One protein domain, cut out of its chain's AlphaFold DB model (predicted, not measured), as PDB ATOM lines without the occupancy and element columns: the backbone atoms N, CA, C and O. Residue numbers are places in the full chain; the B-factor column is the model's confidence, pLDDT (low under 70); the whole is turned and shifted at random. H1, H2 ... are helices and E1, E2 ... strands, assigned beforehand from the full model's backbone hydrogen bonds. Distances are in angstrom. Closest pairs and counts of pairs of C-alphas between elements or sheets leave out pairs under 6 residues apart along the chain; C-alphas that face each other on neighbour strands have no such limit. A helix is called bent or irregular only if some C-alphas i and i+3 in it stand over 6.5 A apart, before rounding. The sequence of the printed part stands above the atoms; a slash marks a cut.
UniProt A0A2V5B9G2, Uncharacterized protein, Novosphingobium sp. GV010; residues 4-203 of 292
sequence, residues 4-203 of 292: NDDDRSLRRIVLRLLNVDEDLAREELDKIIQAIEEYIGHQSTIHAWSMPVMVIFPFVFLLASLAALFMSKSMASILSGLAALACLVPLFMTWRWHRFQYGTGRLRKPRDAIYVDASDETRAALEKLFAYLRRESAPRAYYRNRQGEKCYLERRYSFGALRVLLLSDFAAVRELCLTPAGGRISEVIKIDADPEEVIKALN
ATOM      1  N   ASN A   4     -11.978   4.539  -7.825       58.94
ATOM      2  CA  ASN A   4     -12.357   5.356  -6.658       58.94
ATOM      3  C   ASN A   4     -11.139   5.743  -5.786       58.94
ATOM      4  O   ASN A   4     -11.183   6.710  -5.033       58.94
ATOM      5  N   ASP A   5     -10.020   5.010  -5.871       68.06
ATOM      6  CA  ASP A   5      -8.879   5.253  -4.973       68.06
ATOM      7  C   ASP A   5      -7.970   6.398  -5.451       68.06
ATOM      8  O   ASP A   5      -7.213   6.952  -4.652       68.06
ATOM      9  N   ASP A   6      -8.039   6.771  -6.729       75.19
ATOM     10  CA  ASP A   6      -7.315   7.927  -7.277       75.19
ATOM     11  C   ASP A   6      -8.036   9.247  -6.990       75.19
ATOM     12  O   ASP A   6      -7.389  10.271  -6.768       75.19
ATOM     13  N   ASP A   7      -9.365   9.215  -6.864       80.81
ATOM     14  CA  ASP A   7     -10.158  10.362  -6.408       80.81
ATOM     15  C   ASP A   7      -9.794  10.802  -4.987       80.81
ATOM     16  O   ASP A   7      -9.878  11.982  -4.651       80.81
ATOM     17  N   ARG A   8      -9.305   9.867  -4.168       86.38
ATOM     18  CA  ARG A   8      -8.844  10.120  -2.797       86.38
ATOM     19  C   ARG A   8      -7.441  10.711  -2.718       86.38
ATOM     20  O   ARG A   8      -6.968  10.979  -1.610       86.38
ATOM     21  N   SER A   9      -6.766  10.898  -3.855       90.75
ATOM     22  CA  SER A   9      -5.467  11.564  -3.913       90.75
ATOM     23  C   SER A   9      -5.572  12.983  -3.366       90.75
ATOM     24  O   SER A   9      -6.396  13.786  -3.808       90.75
ATOM     25  N   LEU A  10      -4.690  13.319  -2.427       91.50
ATOM     26  CA  LEU A  10      -4.637  14.648  -1.831       91.50
ATOM     27  C   LEU A  10      -4.375  15.729  -2.889       91.50
ATOM     28  O   LEU A  10      -4.949  16.814  -2.803       91.50
ATOM     29  N   ARG A  11      -3.560  15.423  -3.907       91.94
ATOM     30  CA  ARG A  11      -3.329  16.319  -5.048       91.94
ATOM     31  C   ARG A  11      -4.629  16.572  -5.803       91.94
ATOM     32  O   ARG A  11      -4.973  17.724  -6.021       91.94
ATOM     33  N   ARG A  12      -5.396  15.531  -6.134       89.00
ATOM     34  CA  ARG A  12      -6.654  15.691  -6.881       89.00
ATOM     35  C   ARG A  12      -7.698  16.490  -6.100       89.00
ATOM     36  O   ARG A  12      -8.335  17.374  -6.666       89.00
ATOM     37  N   ILE A  13      -7.802  16.253  -4.790       90.69
ATOM     38  CA  ILE A  13      -8.634  17.065  -3.888       90.69
ATOM     39  C   ILE A  13      -8.210  18.539  -3.953       90.69
ATOM     40  O   ILE A  13      -9.063  19.415  -4.064       90.69
ATOM     41  N   VAL A  14      -6.903  18.830  -3.925       92.31
ATOM     42  CA  VAL A  14      -6.383  20.199  -4.088       92.31
ATOM     43  C   VAL A  14      -6.777  20.795  -5.433       92.31
ATOM     44  O   VAL A  14      -7.246  21.928  -5.453       92.31
ATOM     45  N   LEU A  15      -6.623  20.062  -6.538       89.19
ATOM     46  CA  LEU A  15      -6.950  20.583  -7.869       89.19
ATOM     47  C   LEU A  15      -8.407  21.060  -7.929       89.19
ATOM     48  O   LEU A  15      -8.655  22.211  -8.286       89.19
ATOM     49  N   ARG A  16      -9.340  20.234  -7.438       88.12
ATOM     50  CA  ARG A  16     -10.773  20.571  -7.350       88.12
ATOM     51  C   ARG A  16     -11.082  21.734  -6.405       88.12
ATOM     52  O   ARG A  16     -12.090  22.414  -6.575       88.12
ATOM     53  N   LEU A  17     -10.248  21.962  -5.388       89.62
ATOM     54  CA  LEU A  17     -10.381  23.102  -4.475       89.62
ATOM     55  C   LEU A  17      -9.885  24.409  -5.092       89.62
ATOM     56  O   LEU A  17     -10.408  25.471  -4.757       89.62
ATOM     57  N   LEU A  18      -8.855  24.340  -5.936       87.00
ATOM     58  CA  LEU A  18      -8.225  25.514  -6.530       87.00
ATOM     59  C   LEU A  18      -9.032  26.045  -7.710       87.00
ATOM     60  O   LEU A  18      -9.294  27.248  -7.768       87.00
ATOM     61  N   ASN A  19      -9.458  25.172  -8.621       83.81
ATOM     62  CA  ASN A  19     -10.187  25.569  -9.819       83.81
ATOM     63  C   ASN A  19     -11.229  24.509 -10.208       83.81
ATOM     64  O   ASN A  19     -11.075  23.328  -9.917       83.81
ATOM     65  N   VAL A  20     -12.305  24.952 -10.859       81.06
ATOM     66  CA  VAL A  20     -13.288  24.059 -11.492       81.06
ATOM     67  C   VAL A  20     -12.648  23.301 -12.658       81.06
ATOM     68  O   VAL A  20     -12.992  22.148 -12.897       81.06
ATOM     69  N   ASP A  21     -11.719  23.947 -13.362       78.31
ATOM     70  CA  ASP A  21     -10.877  23.315 -14.370       78.31
ATOM     71  C   ASP A  21      -9.637  22.698 -13.701       78.31
ATOM     72  O   ASP A  21      -8.729  23.411 -13.259       78.31
ATOM     73  N   GLU A  22      -9.615  21.364 -13.600       76.88
ATOM     74  CA  GLU A  22      -8.504  20.624 -12.989       76.88
ATOM     75  C   GLU A  22      -7.174  20.846 -13.737       76.88
ATOM     76  O   GLU A  22      -6.123  20.768 -13.098       76.88
ATOM     77  N   ASP A  23      -7.186  21.155 -15.041       75.12
ATOM     78  CA  ASP A  23      -5.967  21.362 -15.830       75.12
ATOM     79  C   ASP A  23      -5.344  22.733 -15.538       75.12
ATOM     80  O   ASP A  23      -4.139  22.817 -15.288       75.12
ATOM     81  N   LEU A  24      -6.159  23.789 -15.432       74.50
ATOM     82  CA  LEU A  24      -5.686  25.107 -14.980       74.50
ATOM     83  C   LEU A  24      -5.166  25.064 -13.537       74.50
ATOM     84  O   LEU A  24      -4.145  25.678 -13.219       74.50
ATOM     85  N   ALA A  25      -5.845  24.328 -12.648       81.81
ATOM     86  CA  ALA A  25      -5.350  24.117 -11.288       81.81
ATOM     87  C   ALA A  25      -4.022  23.350 -11.272       81.81
ATOM     88  O   ALA A  25      -3.164  23.637 -10.435       81.81
ATOM     89  N   ARG A  26      -3.856  22.375 -12.177       81.62
ATOM     90  CA  ARG A  26      -2.630  21.579 -12.290       81.62
ATOM     91  C   ARG A  26      -1.468  22.457 -12.717       81.62
ATOM     92  O   ARG A  26      -0.432  22.425 -12.064       81.62
ATOM     93  N   GLU A  27      -1.665  23.286 -13.737       82.00
ATOM     94  CA  GLU A  27      -0.640  24.214 -14.211       82.00
ATOM     95  C   GLU A  27      -0.229  25.220 -13.121       82.00
ATOM     96  O   GLU A  27       0.963  25.441 -12.906       82.00
ATOM     97  N   GLU A  28      -1.191  25.801 -12.389       83.06
ATOM     98  CA  GLU A  28      -0.889  26.716 -11.276       83.06
ATOM     99  C   GLU A  28      -0.106  26.005 -10.159       83.06
ATOM    100  O   GLU A  28       0.892  26.531  -9.666       83.06
ATOM    101  N   LEU A  29      -0.526  24.797  -9.773       87.62
ATOM    102  CA  LEU A  29       0.134  24.028  -8.721       87.62
ATOM    103  C   LEU A  29       1.549  23.593  -9.124       87.62
ATOM    104  O   LEU A  29       2.470  23.698  -8.313       87.62
ATOM    105  N   ASP A  30       1.735  23.132 -10.357       86.50
ATOM    106  CA  ASP A  30       3.028  22.653 -10.841       86.50
ATOM    107  C   ASP A  30       4.029  23.800 -11.007       86.50
ATOM    108  O   ASP A  30       5.187  23.635 -10.627       86.50
ATOM    109  N   LYS A  31       3.582  24.996 -11.425       85.56
ATOM    110  CA  LYS A  31       4.415  26.213 -11.407       85.56
ATOM    111  C   LYS A  31       4.920  26.540 -10.002       85.56
ATOM    112  O   LYS A  31       6.105  26.809  -9.827       85.56
ATOM    113  N   ILE A  32       4.052  26.469  -8.988       88.88
ATOM    114  CA  ILE A  32       4.443  26.716  -7.589       88.88
ATOM    115  C   ILE A  32       5.453  25.664  -7.120       88.88
ATOM    116  O   ILE A  32       6.442  25.996  -6.470       88.88
ATOM    117  N   ILE A  33       5.211  24.388  -7.431       88.75
ATOM    118  CA  ILE A  33       6.106  23.288  -7.054       88.75
ATOM    119  C   ILE A  33       7.477  23.464  -7.706       88.75
ATOM    120  O   ILE A  33       8.482  23.368  -7.005       88.75
ATOM    121  N   GLN A  34       7.515  23.777  -9.002       86.38
ATOM    122  CA  GLN A  34       8.748  24.025  -9.739       86.38
ATOM    123  C   GLN A  34       9.505  25.228  -9.164       86.38
ATOM    124  O   GLN A  34      10.695  25.123  -8.886       86.38
ATOM    125  N   ALA A  35       8.822  26.341  -8.894       85.06
ATOM    126  CA  ALA A  35       9.449  27.525  -8.313       85.06
ATOM    127  C   ALA A  35      10.023  27.252  -6.908       85.06
ATOM    128  O   ALA A  35      11.098  27.741  -6.554       85.06
ATOM    129  N   ILE A  36       9.345  26.428  -6.098       86.25
ATOM    130  CA  ILE A  36       9.871  25.966  -4.805       86.25
ATOM    131  C   ILE A  36      11.086  25.050  -5.010       86.25
ATOM    132  O   ILE A  36      12.065  25.174  -4.277       86.25
ATOM    133  N   GLU A  37      11.041  24.132  -5.974       83.25
ATOM    134  CA  GLU A  37      12.161  23.244  -6.295       83.25
ATOM    135  C   GLU A  37      13.397  24.037  -6.733       83.25
ATOM    136  O   GLU A  37      14.481  23.801  -6.203       83.25
ATOM    137  N   GLU A  38      13.229  25.031  -7.605       83.94
ATOM    138  CA  GLU A  38      14.286  25.940  -8.053       83.94
ATOM    139  C   GLU A  38      14.834  26.788  -6.897       83.94
ATOM    140  O   GLU A  38      16.050  26.847  -6.696       83.94
ATOM    141  N   TYR A  39      13.956  27.364  -6.067       83.00
ATOM    142  CA  TYR A  39      14.345  28.121  -4.868       83.00
ATOM    143  C   TYR A  39      15.191  27.281  -3.903       83.00
ATOM    144  O   TYR A  39      16.134  27.766  -3.271       83.00
ATOM    145  N   ILE A  40      14.859  25.999  -3.786       82.19
ATOM    146  CA  ILE A  40      15.536  25.062  -2.897       82.19
ATOM    147  C   ILE A  40      16.730  24.393  -3.582       82.19
ATOM    148  O   ILE A  40      17.574  23.849  -2.873       82.19
ATOM    149  N   GLY A  41      16.855  24.458  -4.909       73.19
ATOM    150  CA  GLY A  41      17.709  23.600  -5.737       73.19
ATOM    151  C   GLY A  41      19.144  23.424  -5.239       73.19
ATOM    152  O   GLY A  41      19.672  22.310  -5.235       73.19
ATOM    153  N   HIS A  42      19.771  24.487  -4.729       60.97
ATOM    154  CA  HIS A  42      21.124  24.409  -4.162       60.97
ATOM    155  C   HIS A  42      21.180  23.719  -2.781       60.97
ATOM    156  O   HIS A  42      22.162  23.069  -2.434       60.97
ATOM    157  N   GLN A  43      20.126  23.834  -1.972       66.88
ATOM    158  CA  GLN A  43      20.019  23.163  -0.675       66.88
ATOM    159  C   GLN A  43      19.506  21.723  -0.796       66.88
ATOM    160  O   GLN A  43      20.005  20.855  -0.081       66.88
ATOM    161  N   SER A  44      18.560  21.433  -1.699       65.50
ATOM    162  CA  SER A  44      18.059  20.066  -1.922       65.50
ATOM    163  C   SER A  44      19.129  19.152  -2.497       65.50
ATOM    164  O   SER A  44      19.196  18.000  -2.079       65.50
ATOM    165  N   THR A  45      20.005  19.640  -3.383       64.50
ATOM    166  CA  THR A  45      21.128  18.843  -3.909       64.50
ATOM    167  C   THR A  45      22.032  18.353  -2.782       64.50
ATOM    168  O   THR A  45      22.299  17.157  -2.701       64.50
ATOM    169  N   ILE A  46      22.416  19.211  -1.831       61.72
ATOM    170  CA  ILE A  46      23.226  18.808  -0.663       61.72
ATOM    171  C   ILE A  46      22.557  17.659   0.121       61.72
ATOM    172  O   ILE A  46      23.235  16.764   0.631       61.72
ATOM    173  N   HIS A  47      21.224  17.632   0.177       64.06
ATOM    174  CA  HIS A  47      20.468  16.561   0.826       64.06
ATOM    175  C   HIS A  47      20.282  15.316  -0.050       64.06
ATOM    176  O   HIS A  47      20.394  14.203   0.468       64.06
ATOM    177  N   ALA A  48      20.077  15.463  -1.358       65.75
ATOM    178  CA  ALA A  48      20.000  14.351  -2.305       65.75
ATOM    179  C   ALA A  48      21.322  13.561  -2.353       65.75
ATOM    180  O   ALA A  48      21.313  12.331  -2.336       65.75
ATOM    181  N   TRP A  49      22.460  14.261  -2.287       65.25
ATOM    182  CA  TRP A  49      23.800  13.667  -2.274       65.25
ATOM    183  C   TRP A  49      24.222  13.080  -0.914       65.25
ATOM    184  O   TRP A  49      25.223  12.367  -0.843       65.25
ATOM    185  N   SER A  50      23.460  13.303   0.165       65.88
ATOM    186  CA  SER A  50      23.826  12.814   1.506       65.88
ATOM    187  C   SER A  50      23.878  11.281   1.617       65.88
ATOM    188  O   SER A  50      24.706  10.755   2.360       65.88
ATOM    189  N   MET A  51      23.052  10.562   0.849       64.00
ATOM    190  CA  MET A  51      23.018   9.091   0.842       64.00
ATOM    191  C   MET A  51      24.217   8.467   0.101       64.00
ATOM    192  O   MET A  51      24.895   7.633   0.699       64.00
ATOM    193  N   PRO A  52      24.569   8.880  -1.135       67.31
ATOM    194  CA  PRO A  52      25.813   8.439  -1.772       67.31
ATOM    195  C   PRO A  52      27.057   8.750  -0.932       67.31
ATOM    196  O   PRO A  52      27.938   7.903  -0.797       67.31
ATOM    197  N   VAL A  53      27.107   9.933  -0.307       69.56
ATOM    198  CA  VAL A  53      28.221  10.339   0.566       69.56
ATOM    199  C   VAL A  53      28.346   9.416   1.785       69.56
ATOM    200  O   VAL A  53      29.464   9.056   2.151       69.56
ATOM    201  N   MET A  54      27.219   8.981   2.371       70.25
ATOM    202  CA  MET A  54      27.186   8.030   3.493       70.25
ATOM    203  C   MET A  54      27.834   6.689   3.152       70.25
ATOM    204  O   MET A  54      28.450   6.076   4.014       70.25
ATOM    205  N   VAL A  55      27.663   6.209   1.923       72.94
ATOM    206  CA  VAL A  55      28.138   4.875   1.536       72.94
ATOM    207  C   VAL A  55      29.566   4.947   1.010       72.94
ATOM    208  O   VAL A  55      30.406   4.141   1.396       72.94
ATOM    209  N   ILE A  56      29.868   5.932   0.161       83.56
ATOM    210  CA  ILE A  56      31.132   5.982  -0.577       83.56
ATOM    211  C   ILE A  56      32.292   6.406   0.329       83.56
ATOM    212  O   ILE A  56      33.316   5.728   0.355       83.56
ATOM    213  N   PHE A  57      32.158   7.493   1.096       83.06
ATOM    214  CA  PHE A  57      33.294   8.034   1.853       83.06
ATOM    215  C   PHE A  57      33.746   7.123   3.001       83.06
ATOM    216  O   PHE A  57      34.939   6.821   3.057       83.06
ATOM    217  N   PRO A  58      32.857   6.618   3.881       84.75
ATOM    218  CA  PRO A  58      33.263   5.665   4.910       84.75
ATOM    219  C   PRO A  58      33.882   4.397   4.322       84.75
ATOM    220  O   PRO A  58      34.888   3.918   4.836       84.75
ATOM    221  N   PHE A  59      33.337   3.886   3.212       87.25
ATOM    222  CA  PHE A  59      33.867   2.700   2.543       87.25
ATOM    223  C   PHE A  59      35.272   2.933   1.969       87.25
ATOM    224  O   PHE A  59      36.175   2.131   2.202       87.25
ATOM    225  N   VAL A  60      35.489   4.059   1.284       90.12
ATOM    226  CA  VAL A  60      36.806   4.441   0.750       90.12
ATOM    227  C   VAL A  60      37.822   4.630   1.876       90.12
ATOM    228  O   VAL A  60      38.933   4.111   1.782       90.12
ATOM    229  N   PHE A  61      37.455   5.311   2.968       89.19
ATOM    230  CA  PHE A  61      38.353   5.497   4.111       89.19
ATOM    231  C   PHE A  61      38.662   4.185   4.842       89.19
ATOM    232  O   PHE A  61      39.799   3.991   5.271       89.19
ATOM    233  N   LEU A  62      37.705   3.256   4.934       90.31
ATOM    234  CA  LEU A  62      37.942   1.918   5.486       90.31
ATOM    235  C   LEU A  62      38.893   1.097   4.609       90.31
ATOM    236  O   LEU A  62      39.833   0.500   5.131       90.31
ATOM    237  N   LEU A  63      38.710   1.100   3.284       90.94
ATOM    238  CA  LEU A  63      39.630   0.423   2.362       90.94
ATOM    239  C   LEU A  63      41.036   1.029   2.416       90.94
ATOM    240  O   LEU A  63      42.023   0.297   2.489       90.94
ATOM    241  N   ALA A  64      41.134   2.360   2.448       89.56
ATOM    242  CA  ALA A  64      42.406   3.056   2.608       89.56
ATOM    243  C   ALA A  64      43.061   2.729   3.957       89.56
ATOM    244  O   ALA A  64      44.272   2.531   4.018       89.56
ATOM    245  N   SER A  65      42.274   2.615   5.030       89.62
ATOM    246  CA  SER A  65      42.763   2.193   6.342       89.62
ATOM    247  C   SER A  65      43.328   0.773   6.309       89.62
ATOM    248  O   SER A  65      44.390   0.533   6.880       89.62
ATOM    249  N   LEU A  66      42.657  -0.163   5.629       89.81
ATOM    250  CA  LEU A  66      43.135  -1.539   5.466       89.81
ATOM    251  C   LEU A  66      44.447  -1.596   4.675       89.81
ATOM    252  O   LEU A  66      45.369  -2.300   5.076       89.81
ATOM    253  N   ALA A  67      44.567  -0.817   3.598       89.44
ATOM    254  CA  ALA A  67      45.814  -0.701   2.843       89.44
ATOM    255  C   ALA A  67      46.937  -0.054   3.679       89.44
ATOM    256  O   ALA A  67      48.080  -0.510   3.663       89.44
ATOM    257  N   ALA A  68      46.610   0.971   4.470       89.19
ATOM    258  CA  ALA A  68      47.565   1.673   5.320       89.19
ATOM    259  C   ALA A  68      48.113   0.806   6.464       89.19
ATOM    260  O   ALA A  68      49.210   1.091   6.940       89.19
ATOM    261  N   LEU A  69      47.425  -0.270   6.875       89.50
ATOM    262  CA  LEU A  69      47.952  -1.221   7.867       89.50
ATOM    263  C   LEU A  69      49.286  -1.843   7.431       89.50
ATOM    264  O   LEU A  69      50.118  -2.133   8.290       89.50
ATOM    265  N   PHE A  70      49.512  -1.998   6.121       87.75
ATOM    266  CA  PHE A  70      50.768  -2.512   5.568       87.75
ATOM    267  C   PHE A  70      51.911  -1.485   5.587       87.75
ATOM    268  O   PHE A  70      53.069  -1.868   5.459       87.75
ATOM    269  N   MET A  71      51.606  -0.194   5.762       87.19
ATOM    270  CA  MET A  71      52.597   0.890   5.768       87.19
ATOM    271  C   MET A  71      52.822   1.478   7.168       87.19
ATOM    272  O   MET A  71      53.959   1.669   7.587       87.19
ATOM    273  N   SER A  72      51.747   1.803   7.897       91.81
ATOM    274  CA  SER A  72      51.802   2.459   9.207       91.81
ATOM    275  C   SER A  72      50.508   2.282  10.006       91.81
ATOM    276  O   SER A  72      49.421   2.677   9.579       91.81
ATOM    277  N   LYS A  73      50.642   1.799  11.250       88.31
ATOM    278  CA  LYS A  73      49.526   1.680  12.208       88.31
ATOM    279  C   LYS A  73      48.910   3.034  12.585       88.31
ATOM    280  O   LYS A  73      47.704   3.112  12.818       88.31
ATOM    281  N   SER A  74      49.722   4.094  12.635       90.50
ATOM    282  CA  SER A  74      49.243   5.453  12.928       90.50
ATOM    283  C   SER A  74      48.342   5.962  11.799       90.50
ATOM    284  O   SER A  74      47.224   6.409  12.045       90.50
ATOM    285  N   MET A  75      48.774   5.774  10.547       87.69
ATOM    286  CA  MET A  75      48.008   6.188   9.369       87.69
ATOM    287  C   MET A  75      46.684   5.422   9.246       87.69
ATOM    288  O   MET A  75      45.642   6.028   8.999       87.69
ATOM    289  N   ALA A  76      46.699   4.108   9.495       87.38
ATOM    290  CA  ALA A  76      45.482   3.298   9.528       87.38
ATOM    291  C   ALA A  76      44.493   3.783  10.607       87.38
ATOM    292  O   ALA A  76      43.302   3.932  10.343       87.38
ATOM    293  N   SER A  77      44.984   4.116  11.805       90.81
ATOM    294  CA  SER A  77      44.139   4.626  12.897       90.81
ATOM    295  C   SER A  77      43.483   5.967  12.547       90.81
ATOM    296  O   SER A  77      42.293   6.152  12.800       90.81
ATOM    297  N   ILE A  78      44.227   6.879  11.911       92.00
ATOM    298  CA  ILE A  78      43.702   8.173  11.445       92.00
ATOM    299  C   ILE A  78      42.608   7.968  10.385       92.00
ATOM    300  O   ILE A  78      41.536   8.563  10.490       92.00
ATOM    301  N   LEU A  79      42.843   7.106   9.392       90.06
ATOM    302  CA  LEU A  79      41.879   6.826   8.320       90.06
ATOM    303  C   LEU A  79      40.613   6.132   8.836       90.06
ATOM    304  O   LEU A  79      39.509   6.492   8.432       90.06
ATOM    305  N   SER A  80      40.750   5.202   9.783       87.44
ATOM    306  CA  SER A  80      39.611   4.606  10.490       87.44
ATOM    307  C   SER A  80      38.801   5.655  11.262       87.44
ATOM    308  O   SER A  80      37.571   5.652  11.211       87.44
ATOM    309  N   GLY A  81      39.473   6.596  11.935       89.44
ATOM    310  CA  GLY A  81      38.818   7.725  12.600       89.44
ATOM    311  C   GLY A  81      38.059   8.632  11.624       89.44
ATOM    312  O   GLY A  81      36.922   9.021  11.896       89.44
ATOM    313  N   LEU A  82      38.641   8.915  10.454       89.56
ATOM    314  CA  LEU A  82      37.983   9.669   9.382       89.56
ATOM    315  C   LEU A  82      36.769   8.930   8.809       89.56
ATOM    316  O   LEU A  82      35.751   9.567   8.549       89.56
ATOM    317  N   ALA A  83      36.833   7.603   8.672       87.88
ATOM    318  CA  ALA A  83      35.684   6.798   8.261       87.88
ATOM    319  C   ALA A  83      34.523   6.920   9.261       87.88
ATOM    320  O   ALA A  83      33.381   7.146   8.858       87.88
ATOM    321  N   ALA A  84      34.816   6.843  10.563       87.75
ATOM    322  CA  ALA A  84      33.813   7.013  11.613       87.75
ATOM    323  C   ALA A  84      33.196   8.425  11.607       87.75
ATOM    324  O   ALA A  84      31.980   8.569  11.735       87.75
ATOM    325  N   LEU A  85      34.009   9.467  11.401       88.00
ATOM    326  CA  LEU A  85      33.527  10.847  11.261       88.00
ATOM    327  C   LEU A  85      32.676  11.042   9.998       88.00
ATOM    328  O   LEU A  85      31.656  11.731  10.049       88.00
ATOM    329  N   ALA A  86      33.046  10.414   8.880       85.88
ATOM    330  CA  ALA A  86      32.289  10.484   7.633       85.88
ATOM    331  C   ALA A  86      30.864   9.919   7.788       85.88
ATOM    332  O   ALA A  86      29.931  10.464   7.199       85.88
ATOM    333  N   CYS A  87      30.655   8.919   8.655       83.25
ATOM    334  CA  CYS A  87      29.321   8.405   8.988       83.25
ATOM    335  C   CYS A  87      28.416   9.434   9.700       83.25
ATOM    336  O   CYS A  87      27.193   9.299   9.661       83.25
ATOM    337  N   LEU A  88      28.978  10.471  10.336       85.56
ATOM    338  CA  LEU A  88      28.199  11.514  11.019       85.56
ATOM    339  C   LEU A  88      27.679  12.597  10.064       85.56
ATOM    340  O   LEU A  88      26.663  13.232  10.356       85.56
ATOM    341  N   VAL A  89      28.334  12.803   8.916       83.56
ATOM    342  CA  VAL A  89      27.969  13.854   7.947       83.56
ATOM    343  C   VAL A  89      26.513  13.722   7.467       83.56
ATOM    344  O   VAL A  89      25.777  14.709   7.527       83.56
ATOM    345  N   PRO A  90      26.018  12.541   7.057       79.25
ATOM    346  CA  PRO A  90      24.642  12.389   6.586       79.25
ATOM    347  C   PRO A  90      23.600  12.536   7.699       79.25
ATOM    348  O   PRO A  90      22.505  13.044   7.447       79.25
ATOM    349  N   LEU A  91      23.934  12.136   8.934       82.06
ATOM    350  CA  LEU A  91      23.080  12.366  10.104       82.06
ATOM    351  C   LEU A  91      22.923  13.866  10.351       82.06
ATOM    352  O   LEU A  91      21.805  14.350  10.521       82.06
ATOM    353  N   PHE A  92      24.028  14.614  10.285       84.00
ATOM    354  CA  PHE A  92      24.009  16.069  10.390       84.00
ATOM    355  C   PHE A  92      23.205  16.717   9.255       84.00
ATOM    356  O   PHE A  92      22.398  17.610   9.512       84.00
ATOM    357  N   MET A  93      23.359  16.247   8.013       82.81
ATOM    358  CA  MET A  93      22.585  16.751   6.875       82.81
ATOM    359  C   MET A  93      21.090  16.469   7.029       82.81
ATOM    360  O   MET A  93      20.279  17.374   6.852       82.81
ATOM    361  N   THR A  94      20.711  15.251   7.413       80.56
ATOM    362  CA  THR A  94      19.305  14.881   7.645       80.56
ATOM    363  C   THR A  94      18.713  15.697   8.790       80.56
ATOM    364  O   THR A  94      17.613  16.234   8.668       80.56
ATOM    365  N   TRP A  95      19.464  15.876   9.877       85.31
ATOM    366  CA  TRP A  95      19.075  16.729  10.996       85.31
ATOM    367  C   TRP A  95      18.891  18.191  10.576       85.31
ATOM    368  O   TRP A  95      17.889  18.817  10.922       85.31
ATOM    369  N   ARG A  96      19.822  18.740   9.788       86.12
ATOM    370  CA  ARG A  96      19.738  20.106   9.261       86.12
ATOM    371  C   ARG A  96      18.515  20.272   8.356       86.12
ATOM    372  O   ARG A  96      17.827  21.286   8.467       86.12
ATOM    373  N   TRP A  97      18.220  19.284   7.513       85.50
ATOM    374  CA  TRP A  97      17.049  19.294   6.635       85.50
ATOM    375  C   TRP A  97      15.738  19.215   7.406       85.50
ATOM    376  O   TRP A  97      14.821  20.002   7.182       85.50
ATOM    377  N   HIS A  98      15.674  18.320   8.391       86.12
ATOM    378  CA  HIS A  98      14.537  18.215   9.296       86.12
ATOM    379  C   HIS A  98      14.310  19.535  10.040       86.12
ATOM    380  O   HIS A  98      13.197  20.059  10.055       86.12
ATOM    381  N   ARG A  99      15.381  20.163  10.536       85.75
ATOM    382  CA  ARG A  99      15.341  21.489  11.167       85.75
ATOM    383  C   ARG A  99      14.923  22.592  10.197       85.75
ATOM    384  O   ARG A  99      14.290  23.557  10.625       85.75
ATOM    385  N   PHE A 100      15.238  22.487   8.910       85.50
ATOM    386  CA  PHE A 100      14.740  23.409   7.889       85.50
ATOM    387  C   PHE A 100      13.229  23.243   7.672       85.50
ATOM    388  O   PHE A 100      12.507  24.235   7.646       85.50
ATOM    389  N   GLN A 101      12.721  22.012   7.625       86.25
ATOM    390  CA  GLN A 101      11.294  21.758   7.416       86.25
ATOM    391  C   GLN A 101      10.441  22.045   8.650       86.25
ATOM    392  O   GLN A 101       9.377  22.647   8.531       86.25
ATOM    393  N   TYR A 102      10.903  21.646   9.830       84.81
ATOM    394  CA  TYR A 102      10.100  21.598  11.051       84.81
ATOM    395  C   TYR A 102      10.583  22.535  12.162       84.81
ATOM    396  O   TYR A 102       9.843  22.816  13.101       84.81
ATOM    397  N   GLY A 103      11.797  23.077  12.045       83.00
ATOM    398  CA  GLY A 103      12.383  23.949  13.063       83.00
ATOM    399  C   GLY A 103      13.069  23.191  14.196       83.00
ATOM    400  O   GLY A 103      13.415  22.021  14.082       83.00
ATOM    401  N   THR A 104      13.329  23.905  15.288       70.06
ATOM    402  CA  THR A 104      14.125  23.437  16.438       70.06
ATOM    403  C   THR A 104      13.300  22.964  17.621       70.06
ATOM    404  O   THR A 104      13.855  22.489  18.609       70.06
ATOM    405  N   GLY A 105      11.983  23.152  17.560       60.25
ATOM    406  CA  GLY A 105      11.079  22.912  18.673       60.25
ATOM    407  C   GLY A 105      10.343  21.582  18.576       60.25
ATOM    408  O   GLY A 105      10.221  20.982  17.511       60.25
ATOM    409  N   ARG A 106       9.741  21.171  19.700       62.56
ATOM    410  CA  ARG A 106       8.619  20.221  19.674       62.56
ATOM    411  C   ARG A 106       7.595  20.764  18.675       62.56
ATOM    412  O   ARG A 106       7.232  21.931  18.803       62.56
ATOM    413  N   LEU A 107       7.155  19.933  17.726       72.00
ATOM    414  CA  LEU A 107       6.182  20.203  16.647       72.00
ATOM    415  C   LEU A 107       4.808  20.672  17.176       72.00
ATOM    416  O   LEU A 107       3.795  19.993  17.031       72.00
ATOM    417  N   ARG A 108       4.785  21.807  17.872       71.62
ATOM    418  CA  ARG A 108       3.621  22.405  18.534       71.62
ATOM    419  C   ARG A 108       2.961  23.449  17.645       71.62
ATOM    420  O   ARG A 108       1.764  23.664  17.766       71.62
ATOM    421  N   LYS A 109       3.736  24.086  16.766       81.69
ATOM    422  CA  LYS A 109       3.253  25.059  15.786       81.69
ATOM    423  C   LYS A 109       3.730  24.663  14.388       81.69
ATOM    424  O   LYS A 109       4.868  24.203  14.268       81.69
ATOM    425  N   PRO A 110       2.876  24.802  13.360       83.81
ATOM    426  CA  PRO A 110       3.295  24.615  11.980       83.81
ATOM    427  C   PRO A 110       4.299  25.702  11.602       83.81
ATOM    428  O   PRO A 110       4.215  26.829  12.094       83.81
ATOM    429  N   ARG A 111       5.243  25.362  10.728       86.50
ATOM    430  CA  ARG A 111       6.162  26.337  10.149       86.50
ATOM    431  C   ARG A 111       5.460  27.127   9.048       86.50
ATOM    432  O   ARG A 111       4.524  26.615   8.417       86.50
ATOM    433  N   ASP A 112       5.930  28.343   8.809       86.44
ATOM    434  CA  ASP A 112       5.521  29.118   7.643       86.44
ATOM    435  C   ASP A 112       5.913  28.345   6.384       86.44
ATOM    436  O   ASP A 112       7.068  27.940   6.222       86.44
ATOM    437  N   ALA A 113       4.920  28.055   5.544       87.94
ATOM    438  CA  ALA A 113       5.174  27.366   4.294       87.94
ATOM    439  C   ALA A 113       5.764  28.313   3.265       87.94
ATOM    440  O   ALA A 113       5.433  29.501   3.212       87.94
ATOM    441  N   ILE A 114       6.632  27.737   2.448       86.25
ATOM    442  CA  ILE A 114       7.256  28.411   1.327       86.25
ATOM    443  C   ILE A 114       6.306  28.254   0.144       86.25
ATOM    444  O   ILE A 114       6.023  27.140  -0.288       86.25
ATOM    445  N   TYR A 115       5.804  29.384  -0.339       84.88
ATOM    446  CA  TYR A 115       5.035  29.494  -1.570       84.88
ATOM    447  C   TYR A 115       5.771  30.501  -2.445       84.88
ATOM    448  O   TYR A 115       5.771  31.691  -2.130       84.88
ATOM    449  N   VAL A 116       6.454  30.018  -3.478       79.56
ATOM    450  CA  VAL A 116       7.132  30.873  -4.460       79.56
ATOM    451  C   VAL A 116       6.156  31.099  -5.609       79.56
ATOM    452  O   VAL A 116       5.503  30.149  -6.037       79.56
ATOM    453  N   ASP A 117       5.990  32.354  -6.027       77.25
ATOM    454  CA  ASP A 117       5.132  32.779  -7.147       77.25
ATOM    455  C   ASP A 117       3.655  32.335  -7.083       77.25
ATOM    456  O   ASP A 117       2.935  32.350  -8.080       77.25
ATOM    457  N   ALA A 118       3.164  31.980  -5.893       79.69
ATOM    458  CA  ALA A 118       1.765  31.621  -5.691       79.69
ATOM    459  C   ALA A 118       0.881  32.866  -5.550       79.69
ATOM    460  O   ALA A 118       1.215  33.796  -4.813       79.69
ATOM    461  N   SER A 119      -0.303  32.838  -6.168       80.44
ATOM    462  CA  SER A 119      -1.334  33.846  -5.904       80.44
ATOM    463  C   SER A 119      -1.796  33.795  -4.439       80.44
ATOM    464  O   SER A 119      -1.857  32.720  -3.832       80.44
ATOM    465  N   ASP A 120      -2.163  34.947  -3.866       82.38
ATOM    466  CA  ASP A 120      -2.627  35.031  -2.471       82.38
ATOM    467  C   ASP A 120      -3.847  34.134  -2.210       82.38
ATOM    468  O   ASP A 120      -3.955  33.503  -1.156       82.38
ATOM    469  N   GLU A 121      -4.741  34.016  -3.196       83.69
ATOM    470  CA  GLU A 121      -5.908  33.132  -3.141       83.69
ATOM    471  C   GLU A 121      -5.504  31.655  -3.052       83.69
ATOM    472  O   GLU A 121      -6.001  30.924  -2.191       83.69
ATOM    473  N   THR A 122      -4.571  31.216  -3.900       87.12
ATOM    474  CA  THR A 122      -4.079  29.829  -3.922       87.12
ATOM    475  C   THR A 122      -3.323  29.496  -2.648       87.12
ATOM    476  O   THR A 122      -3.561  28.454  -2.035       87.12
ATOM    477  N   ARG A 123      -2.484  30.420  -2.171       88.69
ATOM    478  CA  ARG A 123      -1.811  30.299  -0.877       88.69
ATOM    479  C   ARG A 123      -2.816  30.139   0.265       88.69
ATOM    480  O   ARG A 123      -2.650  29.256   1.107       88.69
ATOM    481  N   ALA A 124      -3.864  30.961   0.296       88.19
ATOM    482  CA  ALA A 124      -4.899  30.889   1.323       88.19
ATOM    483  C   ALA A 124      -5.689  29.570   1.263       88.19
ATOM    484  O   ALA A 124      -5.959  28.971   2.309       88.19
ATOM    485  N   ALA A 125      -6.023  29.086   0.063       90.88
ATOM    486  CA  ALA A 125      -6.724  27.819  -0.132       90.88
ATOM    487  C   ALA A 125      -5.888  26.619   0.345       90.88
ATOM    488  O   ALA A 125      -6.377  25.794   1.126       90.88
ATOM    489  N   LEU A 126      -4.611  26.562  -0.049       93.00
ATOM    490  CA  LEU A 126      -3.674  25.515   0.366       93.00
ATOM    491  C   LEU A 126      -3.452  25.528   1.882       93.00
ATOM    492  O   LEU A 126      -3.524  24.483   2.532       93.00
ATOM    493  N   GLU A 127      -3.263  26.701   2.490       93.50
ATOM    494  CA  GLU A 127      -3.129  26.793   3.945       93.50
ATOM    495  C   GLU A 127      -4.397  26.390   4.688       93.50
ATOM    496  O   GLU A 127      -4.305  25.749   5.735       93.50
ATOM    497  N   LYS A 128      -5.580  26.702   4.154       93.38
ATOM    498  CA  LYS A 128      -6.848  26.274   4.750       93.38
ATOM    499  C   LYS A 128      -6.996  24.753   4.705       93.38
ATOM    500  O   LYS A 128      -7.396  24.164   5.712       93.38
ATOM    501  N   LEU A 129      -6.604  24.112   3.600       93.56
ATOM    502  CA  LEU A 129      -6.541  22.653   3.491       93.56
ATOM    503  C   LEU A 129      -5.571  22.056   4.511       93.56
ATOM    504  O   LEU A 129      -5.952  21.183   5.290       93.56
ATOM    505  N   PHE A 130      -4.324  22.526   4.550       93.12
ATOM    506  CA  PHE A 130      -3.357  21.982   5.497       93.12
ATOM    507  C   PHE A 130      -3.791  22.239   6.941       93.12
ATOM    508  O   PHE A 130      -3.687  21.343   7.768       93.12
ATOM    509  N   ALA A 131      -4.351  23.407   7.258       91.44
ATOM    510  CA  ALA A 131      -4.910  23.687   8.577       91.44
ATOM    511  C   ALA A 131      -6.065  22.743   8.943       91.44
ATOM    512  O   ALA A 131      -6.167  22.352  10.106       91.44
ATOM    513  N   TYR A 132      -6.904  22.352   7.979       91.81
ATOM    514  CA  TYR A 132      -7.935  21.336   8.180       91.81
ATOM    515  C   TYR A 132      -7.316  19.977   8.510       91.81
ATOM    516  O   TYR A 132      -7.637  19.425   9.556       91.81
ATOM    517  N   LEU A 133      -6.357  19.496   7.713       90.50
ATOM    518  CA  LEU A 133      -5.696  18.192   7.903       90.50
ATOM    519  C   LEU A 133      -4.912  18.070   9.222       90.50
ATOM    520  O   LEU A 133      -4.667  16.967   9.709       90.50
ATOM    521  N   ARG A 134      -4.532  19.198   9.834       89.38
ATOM    522  CA  ARG A 134      -3.867  19.236  11.149       89.38
ATOM    523  C   ARG A 134      -4.819  18.947  12.317       89.38
ATOM    524  O   ARG A 134      -4.336  18.607  13.397       89.38
ATOM    525  N   ARG A 135      -6.135  19.127  12.146       88.75
ATOM    526  CA  ARG A 135      -7.119  19.030  13.241       88.75
ATOM    527  C   ARG A 135      -7.266  17.604  13.746       88.75
ATOM    528  O   ARG A 135      -7.055  16.634  13.023       88.75
ATOM    529  N   GLU A 136      -7.707  17.475  14.994       84.81
ATOM    530  CA  GLU A 136      -7.932  16.154  15.570       84.81
ATOM    531  C   GLU A 136      -9.161  15.429  15.023       84.81
ATOM    532  O   GLU A 136      -9.187  14.202  15.002       84.81
ATOM    533  N   SER A 137     -10.142  16.179  14.531       83.81
ATOM    534  CA  SER A 137     -11.328  15.652  13.859       83.81
ATOM    535  C   SER A 137     -11.125  15.407  12.362       83.81
ATOM    536  O   SER A 137     -12.047  14.949  11.694       83.81
ATOM    537  N   ALA A 138      -9.948  15.732  11.813       87.50
ATOM    538  CA  ALA A 138      -9.682  15.594  10.388       87.50
ATOM    539  C   ALA A 138      -9.490  14.127   9.978       87.50
ATOM    540  O   ALA A 138      -8.960  13.330  10.769       87.50
ATOM    541  N   PRO A 139      -9.851  13.778   8.730       90.12
ATOM    542  CA  PRO A 139      -9.619  12.444   8.204       90.12
ATOM    543  C   PRO A 139      -8.121  12.133   8.137       90.12
ATOM    544  O   PRO A 139      -7.281  13.020   7.954       90.12
ATOM    545  N   ARG A 140      -7.767  10.857   8.323       91.75
ATOM    546  CA  ARG A 140      -6.362  10.433   8.341       91.75
ATOM    547  C   ARG A 140      -5.819  10.391   6.916       91.75
ATOM    548  O   ARG A 140      -6.467   9.869   6.013       91.75
ATOM    549  N   ALA A 141      -4.609  10.907   6.737       92.81
ATOM    550  CA  ALA A 141      -3.860  10.733   5.505       92.81
ATOM    551  C   ALA A 141      -3.090   9.409   5.545       92.81
ATOM    552  O   ALA A 141      -2.606   8.996   6.604       92.81
ATOM    553  N   TYR A 142      -2.959   8.751   4.402       93.06
ATOM    554  CA  TYR A 142      -2.189   7.524   4.254       93.06
ATOM    555  C   TYR A 142      -1.519   7.478   2.883       93.06
ATOM    556  O   TYR A 142      -1.920   8.177   1.960       93.06
ATOM    557  N   TYR A 143      -0.504   6.641   2.744       91.12
ATOM    558  CA  TYR A 143       0.013   6.212   1.449       91.12
ATOM    559  C   TYR A 143       0.018   4.683   1.412       91.12
ATOM    560  O   TYR A 143      -0.135   4.040   2.454       91.12
ATOM    561  N   ARG A 144       0.154   4.085   0.229       88.81
ATOM    562  CA  ARG A 144       0.337   2.634   0.113       88.81
ATOM    563  C   ARG A 144       1.809   2.327  -0.092       88.81
ATOM    564  O   ARG A 144       2.436   2.955  -0.935       88.81
ATOM    565  N   ASN A 145       2.362   1.398   0.682       87.31
ATOM    566  CA  ASN A 145       3.730   0.937   0.457       87.31
ATOM    567  C   ASN A 145       3.820   0.105  -0.842       87.31
ATOM    568  O   ASN A 145       2.810  -0.206  -1.474       87.31
ATOM    569  N   ARG A 146       5.033  -0.319  -1.223       83.19
ATOM    570  CA  ARG A 146       5.254  -1.179  -2.405       83.19
ATOM    571  C   ARG A 146       4.516  -2.525  -2.346       83.19
ATOM    572  O   ARG A 146       4.356  -3.169  -3.374       83.19
ATOM    573  N   GLN A 147       4.093  -2.951  -1.158       85.38
ATOM    574  CA  GLN A 147       3.329  -4.179  -0.919       85.38
ATOM    575  C   GLN A 147       1.808  -3.933  -0.958       85.38
ATOM    576  O   GLN A 147       1.028  -4.863  -0.788       85.38
ATOM    577  N   GLY A 148       1.369  -2.692  -1.197       83.94
ATOM    578  CA  GLY A 148      -0.039  -2.302  -1.263       83.94
ATOM    579  C   GLY A 148      -0.703  -2.050   0.095       83.94
ATOM    580  O   GLY A 148      -1.896  -1.734   0.130       83.94
ATOM    581  N   GLU A 149       0.038  -2.148   1.201       89.38
ATOM    582  CA  GLU A 149      -0.472  -1.931   2.556       89.38
ATOM    583  C   GLU A 149      -0.610  -0.440   2.870       89.38
ATOM    584  O   GLU A 149       0.227   0.380   2.484       89.38
ATOM    585  N   LYS A 150      -1.665  -0.079   3.610       91.44
ATOM    586  CA  LYS A 150      -1.912   1.305   4.027       91.44
ATOM    587  C   LYS A 150      -0.981   1.703   5.172       91.44
ATOM    588  O   LYS A 150      -1.099   1.200   6.287       91.44
ATOM    589  N   CYS A 151      -0.134   2.693   4.923       89.75
ATOM    590  CA  CYS A 151       0.699   3.337   5.927       89.75
ATOM    591  C   CYS A 151       0.111   4.707   6.278       89.75
ATOM    592  O   CYS A 151       0.140   5.641   5.473       89.75
ATOM    593  N   TYR A 152      -0.438   4.836   7.485       91.62
ATOM    594  CA  TYR A 152      -1.020   6.092   7.957       91.62
ATOM    595  C   TYR A 152       0.060   7.115   8.321       91.62
ATOM    596  O   TYR A 152       1.026   6.803   9.015       91.62
ATOM    597  N   LEU A 153      -0.140   8.359   7.889       89.94
ATOM    598  CA  LEU A 153       0.748   9.474   8.193       89.94
ATOM    599  C   LEU A 153       0.369  10.131   9.524       89.94
ATOM    600  O   LEU A 153      -0.804  10.349   9.842       89.94
ATOM    601  N   GLU A 154       1.382  10.517  10.297       87.62
ATOM    602  CA  GLU A 154       1.186  11.390  11.450       87.62
ATOM    603  C   GLU A 154       0.688  12.757  10.995       87.62
ATOM    604  O   GLU A 154       1.333  13.370  10.155       87.62
ATOM    605  N   ARG A 155      -0.353  13.313  11.628       85.56
ATOM    606  CA  ARG A 155      -0.952  14.630  11.295       85.56
ATOM    607  C   ARG A 155       0.056  15.768  11.106       85.56
ATOM    608  O   ARG A 155      -0.166  16.690  10.321       85.56
ATOM    609  N   ARG A 156       1.180  15.693  11.820       88.50
ATOM    610  CA  ARG A 156       2.261  16.682  11.800       88.50
ATOM    611  C   ARG A 156       3.053  16.707  10.490       88.50
ATOM    612  O   ARG A 156       3.822  17.639  10.301       88.50
ATOM    613  N   TYR A 157       2.835  15.773   9.563       87.94
ATOM    614  CA  TYR A 157       3.423  15.823   8.216       87.94
ATOM    615  C   TYR A 157       3.105  17.140   7.477       87.94
ATOM    616  O   TYR A 157       3.923  17.670   6.735       87.94
ATOM    617  N   SER A 158       1.945  17.734   7.766       88.62
ATOM    618  CA  SER A 158       1.499  19.022   7.218       88.62
ATOM    619  C   SER A 158       2.048  20.254   7.962       88.62
ATOM    620  O   SER A 158       1.640  21.380   7.672       88.62
ATOM    621  N   PHE A 159       2.942  20.078   8.947       89.88
ATOM    622  CA  PHE A 159       3.571  21.183   9.690       89.88
ATOM    623  C   PHE A 159       4.835  21.701   9.000       89.88
ATOM    624  O   PHE A 159       5.297  22.791   9.339       89.88
ATOM    625  N   GLY A 160       5.388  20.937   8.054       89.44
ATOM    626  CA  GLY A 160       6.620  21.287   7.362       89.44
ATOM    627  C   GLY A 160       6.481  22.550   6.509       89.44
ATOM    628  O   GLY A 160       5.402  22.839   5.985       89.44
ATOM    629  N   ALA A 161       7.587  23.277   6.335       90.12
ATOM    630  CA  ALA A 161       7.668  24.419   5.419       90.12
ATOM    631  C   ALA A 161       7.476  24.018   3.943       90.12
ATOM    632  O   ALA A 161       6.996  24.816   3.146       90.12
ATOM    633  N   LEU A 162       7.820  22.773   3.596       90.06
ATOM    634  CA  LEU A 162       7.780  22.238   2.227       90.06
ATOM    635  C   LEU A 162       6.519  21.431   1.915       90.06
ATOM    636  O   LEU A 162       6.486  20.678   0.952       90.06
ATOM    637  N   ARG A 163       5.475  21.566   2.735       92.12
ATOM    638  CA  ARG A 163       4.247  20.758   2.644       92.12
ATOM    639  C   ARG A 163       3.562  20.777   1.273       92.12
ATOM    640  O   ARG A 163       2.873  19.820   0.950       92.12
ATOM    641  N   VAL A 164       3.768  21.820   0.469       92.19
ATOM    642  CA  VAL A 164       3.240  21.919  -0.903       92.19
ATOM    643  C   VAL A 164       3.865  20.876  -1.830       92.19
ATOM    644  O   VAL A 164       3.159  20.307  -2.653       92.19
ATOM    645  N   LEU A 165       5.150  20.548  -1.654       91.00
ATOM    646  CA  LEU A 165       5.852  19.562  -2.488       91.00
ATOM    647  C   LEU A 165       5.262  18.150  -2.356       91.00
ATOM    648  O   LEU A 165       5.370  17.350  -3.280       91.00
ATOM    649  N   LEU A 166       4.569  17.857  -1.248       91.81
ATOM    650  CA  LEU A 166       3.827  16.605  -1.059       91.81
ATOM    651  C   LEU A 166       2.694  16.415  -2.080       91.81
ATOM    652  O   LEU A 166       2.211  15.298  -2.249       91.81
ATOM    653  N   LEU A 167       2.262  17.501  -2.726       92.81
ATOM    654  CA  LEU A 167       1.233  17.517  -3.761       92.81
ATOM    655  C   LEU A 167       1.811  17.332  -5.170       92.81
ATOM    656  O   LEU A 167       1.051  17.404  -6.128       92.81
ATOM    657  N   SER A 168       3.124  17.140  -5.321       88.12
ATOM    658  CA  SER A 168       3.742  16.845  -6.618       88.12
ATOM    659  C   SER A 168       3.337  15.463  -7.114       88.12
ATOM    660  O   SER A 168       3.131  14.566  -6.297       88.12
ATOM    661  N   ASP A 169       3.269  15.270  -8.434       83.50
ATOM    662  CA  ASP A 169       3.126  13.946  -9.059       83.50
ATOM    663  C   ASP A 169       4.440  13.152  -9.034       83.50
ATOM    664  O   ASP A 169       4.431  11.919  -8.948       83.50
ATOM    665  N   PHE A 170       5.580  13.841  -8.995       81.81
ATOM    666  CA  PHE A 170       6.891  13.214  -9.044       81.81
ATOM    667  C   PHE A 170       7.332  12.725  -7.662       81.81
ATOM    668  O   PHE A 170       7.481  13.503  -6.717       81.81
ATOM    669  N   ALA A 171       7.616  11.424  -7.555       82.00
ATOM    670  CA  ALA A 171       8.110  10.817  -6.319       82.00
ATOM    671  C   ALA A 171       9.403  11.484  -5.820       82.00
ATOM    672  O   ALA A 171       9.531  11.742  -4.627       82.00
ATOM    673  N   ALA A 172      10.315  11.843  -6.732       81.38
ATOM    674  CA  ALA A 172      11.569  12.520  -6.401       81.38
ATOM    675  C   ALA A 172      11.350  13.860  -5.674       81.38
ATOM    676  O   ALA A 172      12.070  14.173  -4.728       81.38
ATOM    677  N   VAL A 173      10.321  14.616  -6.069       84.19
ATOM    678  CA  VAL A 173       9.966  15.894  -5.439       84.19
ATOM    679  C   VAL A 173       9.334  15.659  -4.067       84.19
ATOM    680  O   VAL A 173       9.695  16.331  -3.100       84.19
ATOM    681  N   ARG A 174       8.442  14.667  -3.937       87.12
ATOM    682  CA  ARG A 174       7.841  14.314  -2.637       87.12
ATOM    683  C   ARG A 174       8.874  13.784  -1.640       87.12
ATOM    684  O   ARG A 174       8.795  14.107  -0.456       87.12
ATOM    685  N   GLU A 175       9.888  13.054  -2.106       85.50
ATOM    686  CA  GLU A 175      10.987  12.547  -1.273       85.50
ATOM    687  C   GLU A 175      11.836  13.647  -0.630       85.50
ATOM    688  O   GLU A 175      12.510  13.392   0.376       85.50
ATOM    689  N   LEU A 176      11.790  14.873  -1.163       84.44
ATOM    690  CA  LEU A 176      12.395  16.025  -0.506       84.44
ATOM    691  C   LEU A 176      11.722  16.302   0.841       84.44
ATOM    692  O   LEU A 176      12.369  16.829   1.740       84.44
ATOM    693  N   CYS A 177      10.456  15.933   1.034       87.25
ATOM    694  CA  CYS A 177       9.764  16.068   2.307       87.25
ATOM    695  C   CYS A 177      10.088  14.913   3.262       87.25
ATOM    696  O   CYS A 177       9.910  13.734   2.948       87.25
ATOM    697  N   LEU A 178      10.498  15.264   4.481       85.25
ATOM    698  CA  LEU A 178      10.625  14.322   5.581       85.25
ATOM    699  C   LEU A 178       9.334  14.307   6.391       85.25
ATOM    700  O   LEU A 178       8.682  15.328   6.592       85.25
ATOM    701  N   THR A 179       8.992  13.149   6.928       85.88
ATOM    702  CA  THR A 179       8.035  13.016   8.022       85.88
ATOM    703  C   THR A 179       8.627  13.603   9.310       85.88
ATOM    704  O   THR A 179       9.849  13.730   9.438       85.88
ATOM    705  N   PRO A 180       7.789  13.907  10.314       83.06
ATOM    706  CA  PRO A 180       8.238  14.230  11.667       83.06
ATOM    707  C   PRO A 180       9.289  13.268  12.233       83.06
ATOM    708  O   PRO A 180      10.210  13.715  12.915       83.06
ATOM    709  N   ALA A 181       9.171  11.976  11.915       81.25
ATOM    710  CA  ALA A 181      10.084  10.915  12.332       81.25
ATOM    711  C   ALA A 181      11.347  10.786  11.452       81.25
ATOM    712  O   ALA A 181      12.199   9.949  11.729       81.25
ATOM    713  N   GLY A 182      11.486  11.593  10.395       78.19
ATOM    714  CA  GLY A 182      12.646  11.587   9.498       78.19
ATOM    715  C   GLY A 182      12.569  10.598   8.327       78.19
ATOM    716  O   GLY A 182      13.487  10.558   7.516       78.19
ATOM    717  N   GLY A 183      11.484   9.830   8.194       81.94
ATOM    718  CA  GLY A 183      11.226   9.000   7.009       81.94
ATOM    719  C   GLY A 183      10.814   9.839   5.795       81.94
ATOM    720  O   GLY A 183      10.208  10.894   5.969       81.94
ATOM    721  N   ARG A 184      11.113   9.378   4.578       84.06
ATOM    722  CA  ARG A 184      10.713  10.044   3.324       84.06
ATOM    723  C   ARG A 184       9.313   9.623   2.890       84.06
ATOM    724  O   ARG A 184       8.876   8.520   3.211       84.06
ATOM    725  N   ILE A 185       8.638  10.485   2.135       82.38
ATOM    726  CA  ILE A 185       7.353  10.172   1.503       82.38
ATOM    727  C   ILE A 185       7.561  10.174  -0.012       82.38
ATOM    728  O   ILE A 185       7.566  11.231  -0.626       82.38
ATOM    729  N   SER A 186       7.760   9.003  -0.616       83.75
ATOM    730  CA  SER A 186       7.868   8.864  -2.079       83.75
ATOM    731  C   SER A 186       6.506   8.673  -2.741       83.75
ATOM    732  O   SER A 186       6.299   9.085  -3.877       83.75
ATOM    733  N   GLU A 187       5.562   8.060  -2.033       89.19
ATOM    734  CA  GLU A 187       4.277   7.616  -2.571       89.19
ATOM    735  C   GLU A 187       3.213   8.720  -2.549       89.19
ATOM    736  O   GLU A 187       3.318   9.701  -1.808       89.19
ATOM    737  N   VAL A 188       2.175   8.559  -3.371       90.12
ATOM    738  CA  VAL A 188       1.044   9.497  -3.419       90.12
ATOM    739  C   VAL A 188       0.271   9.447  -2.101       90.12
ATOM    740  O   VAL A 188      -0.120   8.379  -1.624       90.12
ATOM    741  N   ILE A 189       0.022  10.623  -1.525       92.00
ATOM    742  CA  ILE A 189      -0.760  10.762  -0.298       92.00
ATOM    743  C   ILE A 189      -2.249  10.733  -0.636       92.00
ATOM    744  O   ILE A 189      -2.721  11.490  -1.483       92.00
ATOM    745  N   LYS A 190      -2.994   9.897   0.081       93.50
ATOM    746  CA  LYS A 190      -4.443   9.738  -0.014       93.50
ATOM    747  C   LYS A 190      -5.117  10.096   1.307       93.50
ATOM    748  O   LYS A 190      -4.496  10.025   2.370       93.50
ATOM    749  N   ILE A 191      -6.391  10.470   1.250       92.25
ATOM    750  CA  ILE A 191      -7.217  10.748   2.430       92.25
ATOM    751  C   ILE A 191      -8.199   9.596   2.664       92.25
ATOM    752  O   ILE A 191      -8.846   9.110   1.740       92.25
ATOM    753  N   ASP A 192      -8.305   9.143   3.913       91.81
ATOM    754  CA  ASP A 192      -9.239   8.090   4.334       91.81
ATOM    755  C   ASP A 192     -10.625   8.682   4.654       91.81
ATOM    756  O   ASP A 192     -11.124   8.585   5.772       91.81
ATOM    757  N   ALA A 193     -11.200   9.388   3.678       89.12
ATOM    758  CA  ALA A 193     -12.556   9.939   3.683       89.12
ATOM    759  C   ALA A 193     -13.024  10.179   2.242       89.12
ATOM    760  O   ALA A 193     -12.226  10.082   1.306       89.12
ATOM    761  N   ASP A 194     -14.307  10.485   2.068       88.75
ATOM    762  CA  ASP A 194     -14.843  10.904   0.776       88.75
ATOM    763  C   ASP A 194     -14.262  12.285   0.383       88.75
ATOM    764  O   ASP A 194     -14.353  13.234   1.174       88.75
ATOM    765  N   PRO A 195     -13.648  12.424  -0.809       87.25
ATOM    766  CA  PRO A 195     -13.179  13.705  -1.339       87.25
ATOM    767  C   PRO A 195     -14.214  14.830  -1.256       87.25
ATOM    768  O   PRO A 195     -13.864  15.953  -0.887       87.25
ATOM    769  N   GLU A 196     -15.483  14.540  -1.543       87.25
ATOM    770  CA  GLU A 196     -16.538  15.558  -1.589       87.25
ATOM    771  C   GLU A 196     -16.890  16.083  -0.190       87.25
ATOM    772  O   GLU A 196     -17.140  17.277  -0.002       87.25
ATOM    773  N   GLU A 197     -16.825  15.224   0.831       88.12
ATOM    774  CA  GLU A 197     -16.986  15.640   2.227       88.12
ATOM    775  C   GLU A 197     -15.854  16.574   2.664       88.12
ATOM    776  O   GLU A 197     -16.101  17.582   3.332       88.12
ATOM    777  N   VAL A 198     -14.616  16.278   2.250       88.06
ATOM    778  CA  VAL A 198     -13.449  17.124   2.533       88.06
ATOM    779  C   VAL A 198     -13.590  18.485   1.853       88.06
ATOM    780  O   VAL A 198     -13.408  19.517   2.506       88.06
ATOM    781  N   ILE A 199     -13.961  18.505   0.572       87.00
ATOM    782  CA  ILE A 199     -14.160  19.738  -0.200       87.00
ATOM    783  C   ILE A 199     -15.258  20.598   0.435       87.00
ATOM    784  O   ILE A 199     -15.066  21.796   0.679       87.00
ATOM    785  N   LYS A 200     -16.385  19.977   0.799       88.19
ATOM    786  CA  LYS A 200     -17.503  20.648   1.464       88.19
ATOM    787  C   LYS A 200     -17.115  21.204   2.836       88.19
ATOM    788  O   LYS A 200     -17.467  22.342   3.147       88.19
ATOM    789  N   ALA A 201     -16.365  20.448   3.639       88.44
ATOM    790  CA  ALA A 201     -15.909  20.878   4.963       88.44
ATOM    791  C   ALA A 201     -14.970  22.093   4.898       88.44
ATOM    792  O   ALA A 201     -14.975  22.943   5.794       88.44
ATOM    793  N   LEU A 202     -14.177  22.202   3.831       88.00
ATOM    794  CA  LEU A 202     -13.280  23.333   3.619       88.00
ATOM    795  C   LEU A 202     -14.024  24.603   3.216       88.00
ATOM    796  O   LEU A 202     -13.518  25.693   3.497       88.00
ATOM    797  N   ASN A 203     -15.210  24.492   2.606       87.06
ATOM    798  CA  ASN A 203     -16.022  25.623   2.147       87.06
ATOM    799  C   ASN A 203     -15.163  26.668   1.406       87.06
ATOM    800  O   ASN A 203     -15.133  27.855   1.754       87.06
TER     801      ASN A 203
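What this domain is: This is residues 4 to 203 of the 292 residues of an uncharacterized protein of Novosphingobium sp. GV010 (UniProt A0A2V5B9G2). A long helical hairpin, H4 and H5, sticks out as an arm from a head of helices and loops. In the head H2 packs on H7, H11 and the first part of H3; H3 then kinks on its way to the arm, H6 leads back from the arm, and the small strand hairpin of E1 and E2 lies at one side. The printed part has 200 residues with eleven named helices and two named strands, in the order H1 to H7, E1, E2, H8 to H11; the sheet is antiparallel and the class is mostly helix. It is loose, with a radius of gyration of the C-alphas of 20.9 A, and spans 72 by 36 by 31 A, the arm making the length.

Where its parts are: Find C-alpha 4 at (-12.357, 5.356, -6.658), where H1, residues 4 to 7, begins; H2 follows at 10 to 18. H3, residues 22 to 48, runs 31.1 A and is irregular, with C-alphas 39 and 42 7.8 A apart. H4, 50 to 68, covers 26.5 A; from C-alpha 73 at (49.526, 1.680, 12.208), H5 runs 19.9 A to residue 86. Next come H6, 88 to 102, 20.7 A, and H7, 120 to 133, 20.0 A. Look then for E1 at 141 to 144, E2 at 150 to 152, H8 at 155 to 159, H9 at 163 to 167, H10 at 171 to 174 and H11 at 195 to 202, ending at (-13.280, 23.333, 3.619).

How they stand to each other: H1 is close to H2 but not clearly touching, with C-alphas 7 and 13 7.3 A apart. H2 touches residues 22 to 29 of H3, closest at C-alphas 15 and 25, 5.2 A, at a steep tilt of 52 degrees, opposite ways. H2 also touches H7, C-alphas 18 and 122, 6.5 A, and H11, C-alphas 13 and 195, 6.2 A. Near residue 42, H3 has a kink of 77 degrees. The hairpin of H4 and H5 has a shallow tilt of 6 degrees, closest at C-alphas 58 and 83, 4.3 A. H4 touches H6 at C-alphas 50 and 90, 5.2 A. H8 only just touches H7 and H9 only just touches H3, with 3 pairs of C-alphas within 8 A each; the closest are 130 and 158, and 33 and 165, both 5.9 A. H9 and H10 touch only at the corner, C-alphas 166 and 174, 4.9 A. In the hairpin of E1 and E2, N 143 and O 151 are 3.0 A apart, within hydrogen-bond range. Every O i to N i+4 pair is within range in H2, H5, H6, H7 and H11; H3 has 20 of 23, H4 14 of 15, H8 and H9 each 0 of 1 but 2 of 2 O i to N i+3 pairs, and H1 and H10 are too short for an i+4 pair.

The domain as a whole: The two farthest C-alphas, 71 and 203, are 73.0 A apart. The printed part has no cut; the links H6 to H7 and H10 to H11 are long. Mean pLDDT of the printed part is 84.6; residues 4 to 5, 42 to 53 and 105 to 106 are under 70.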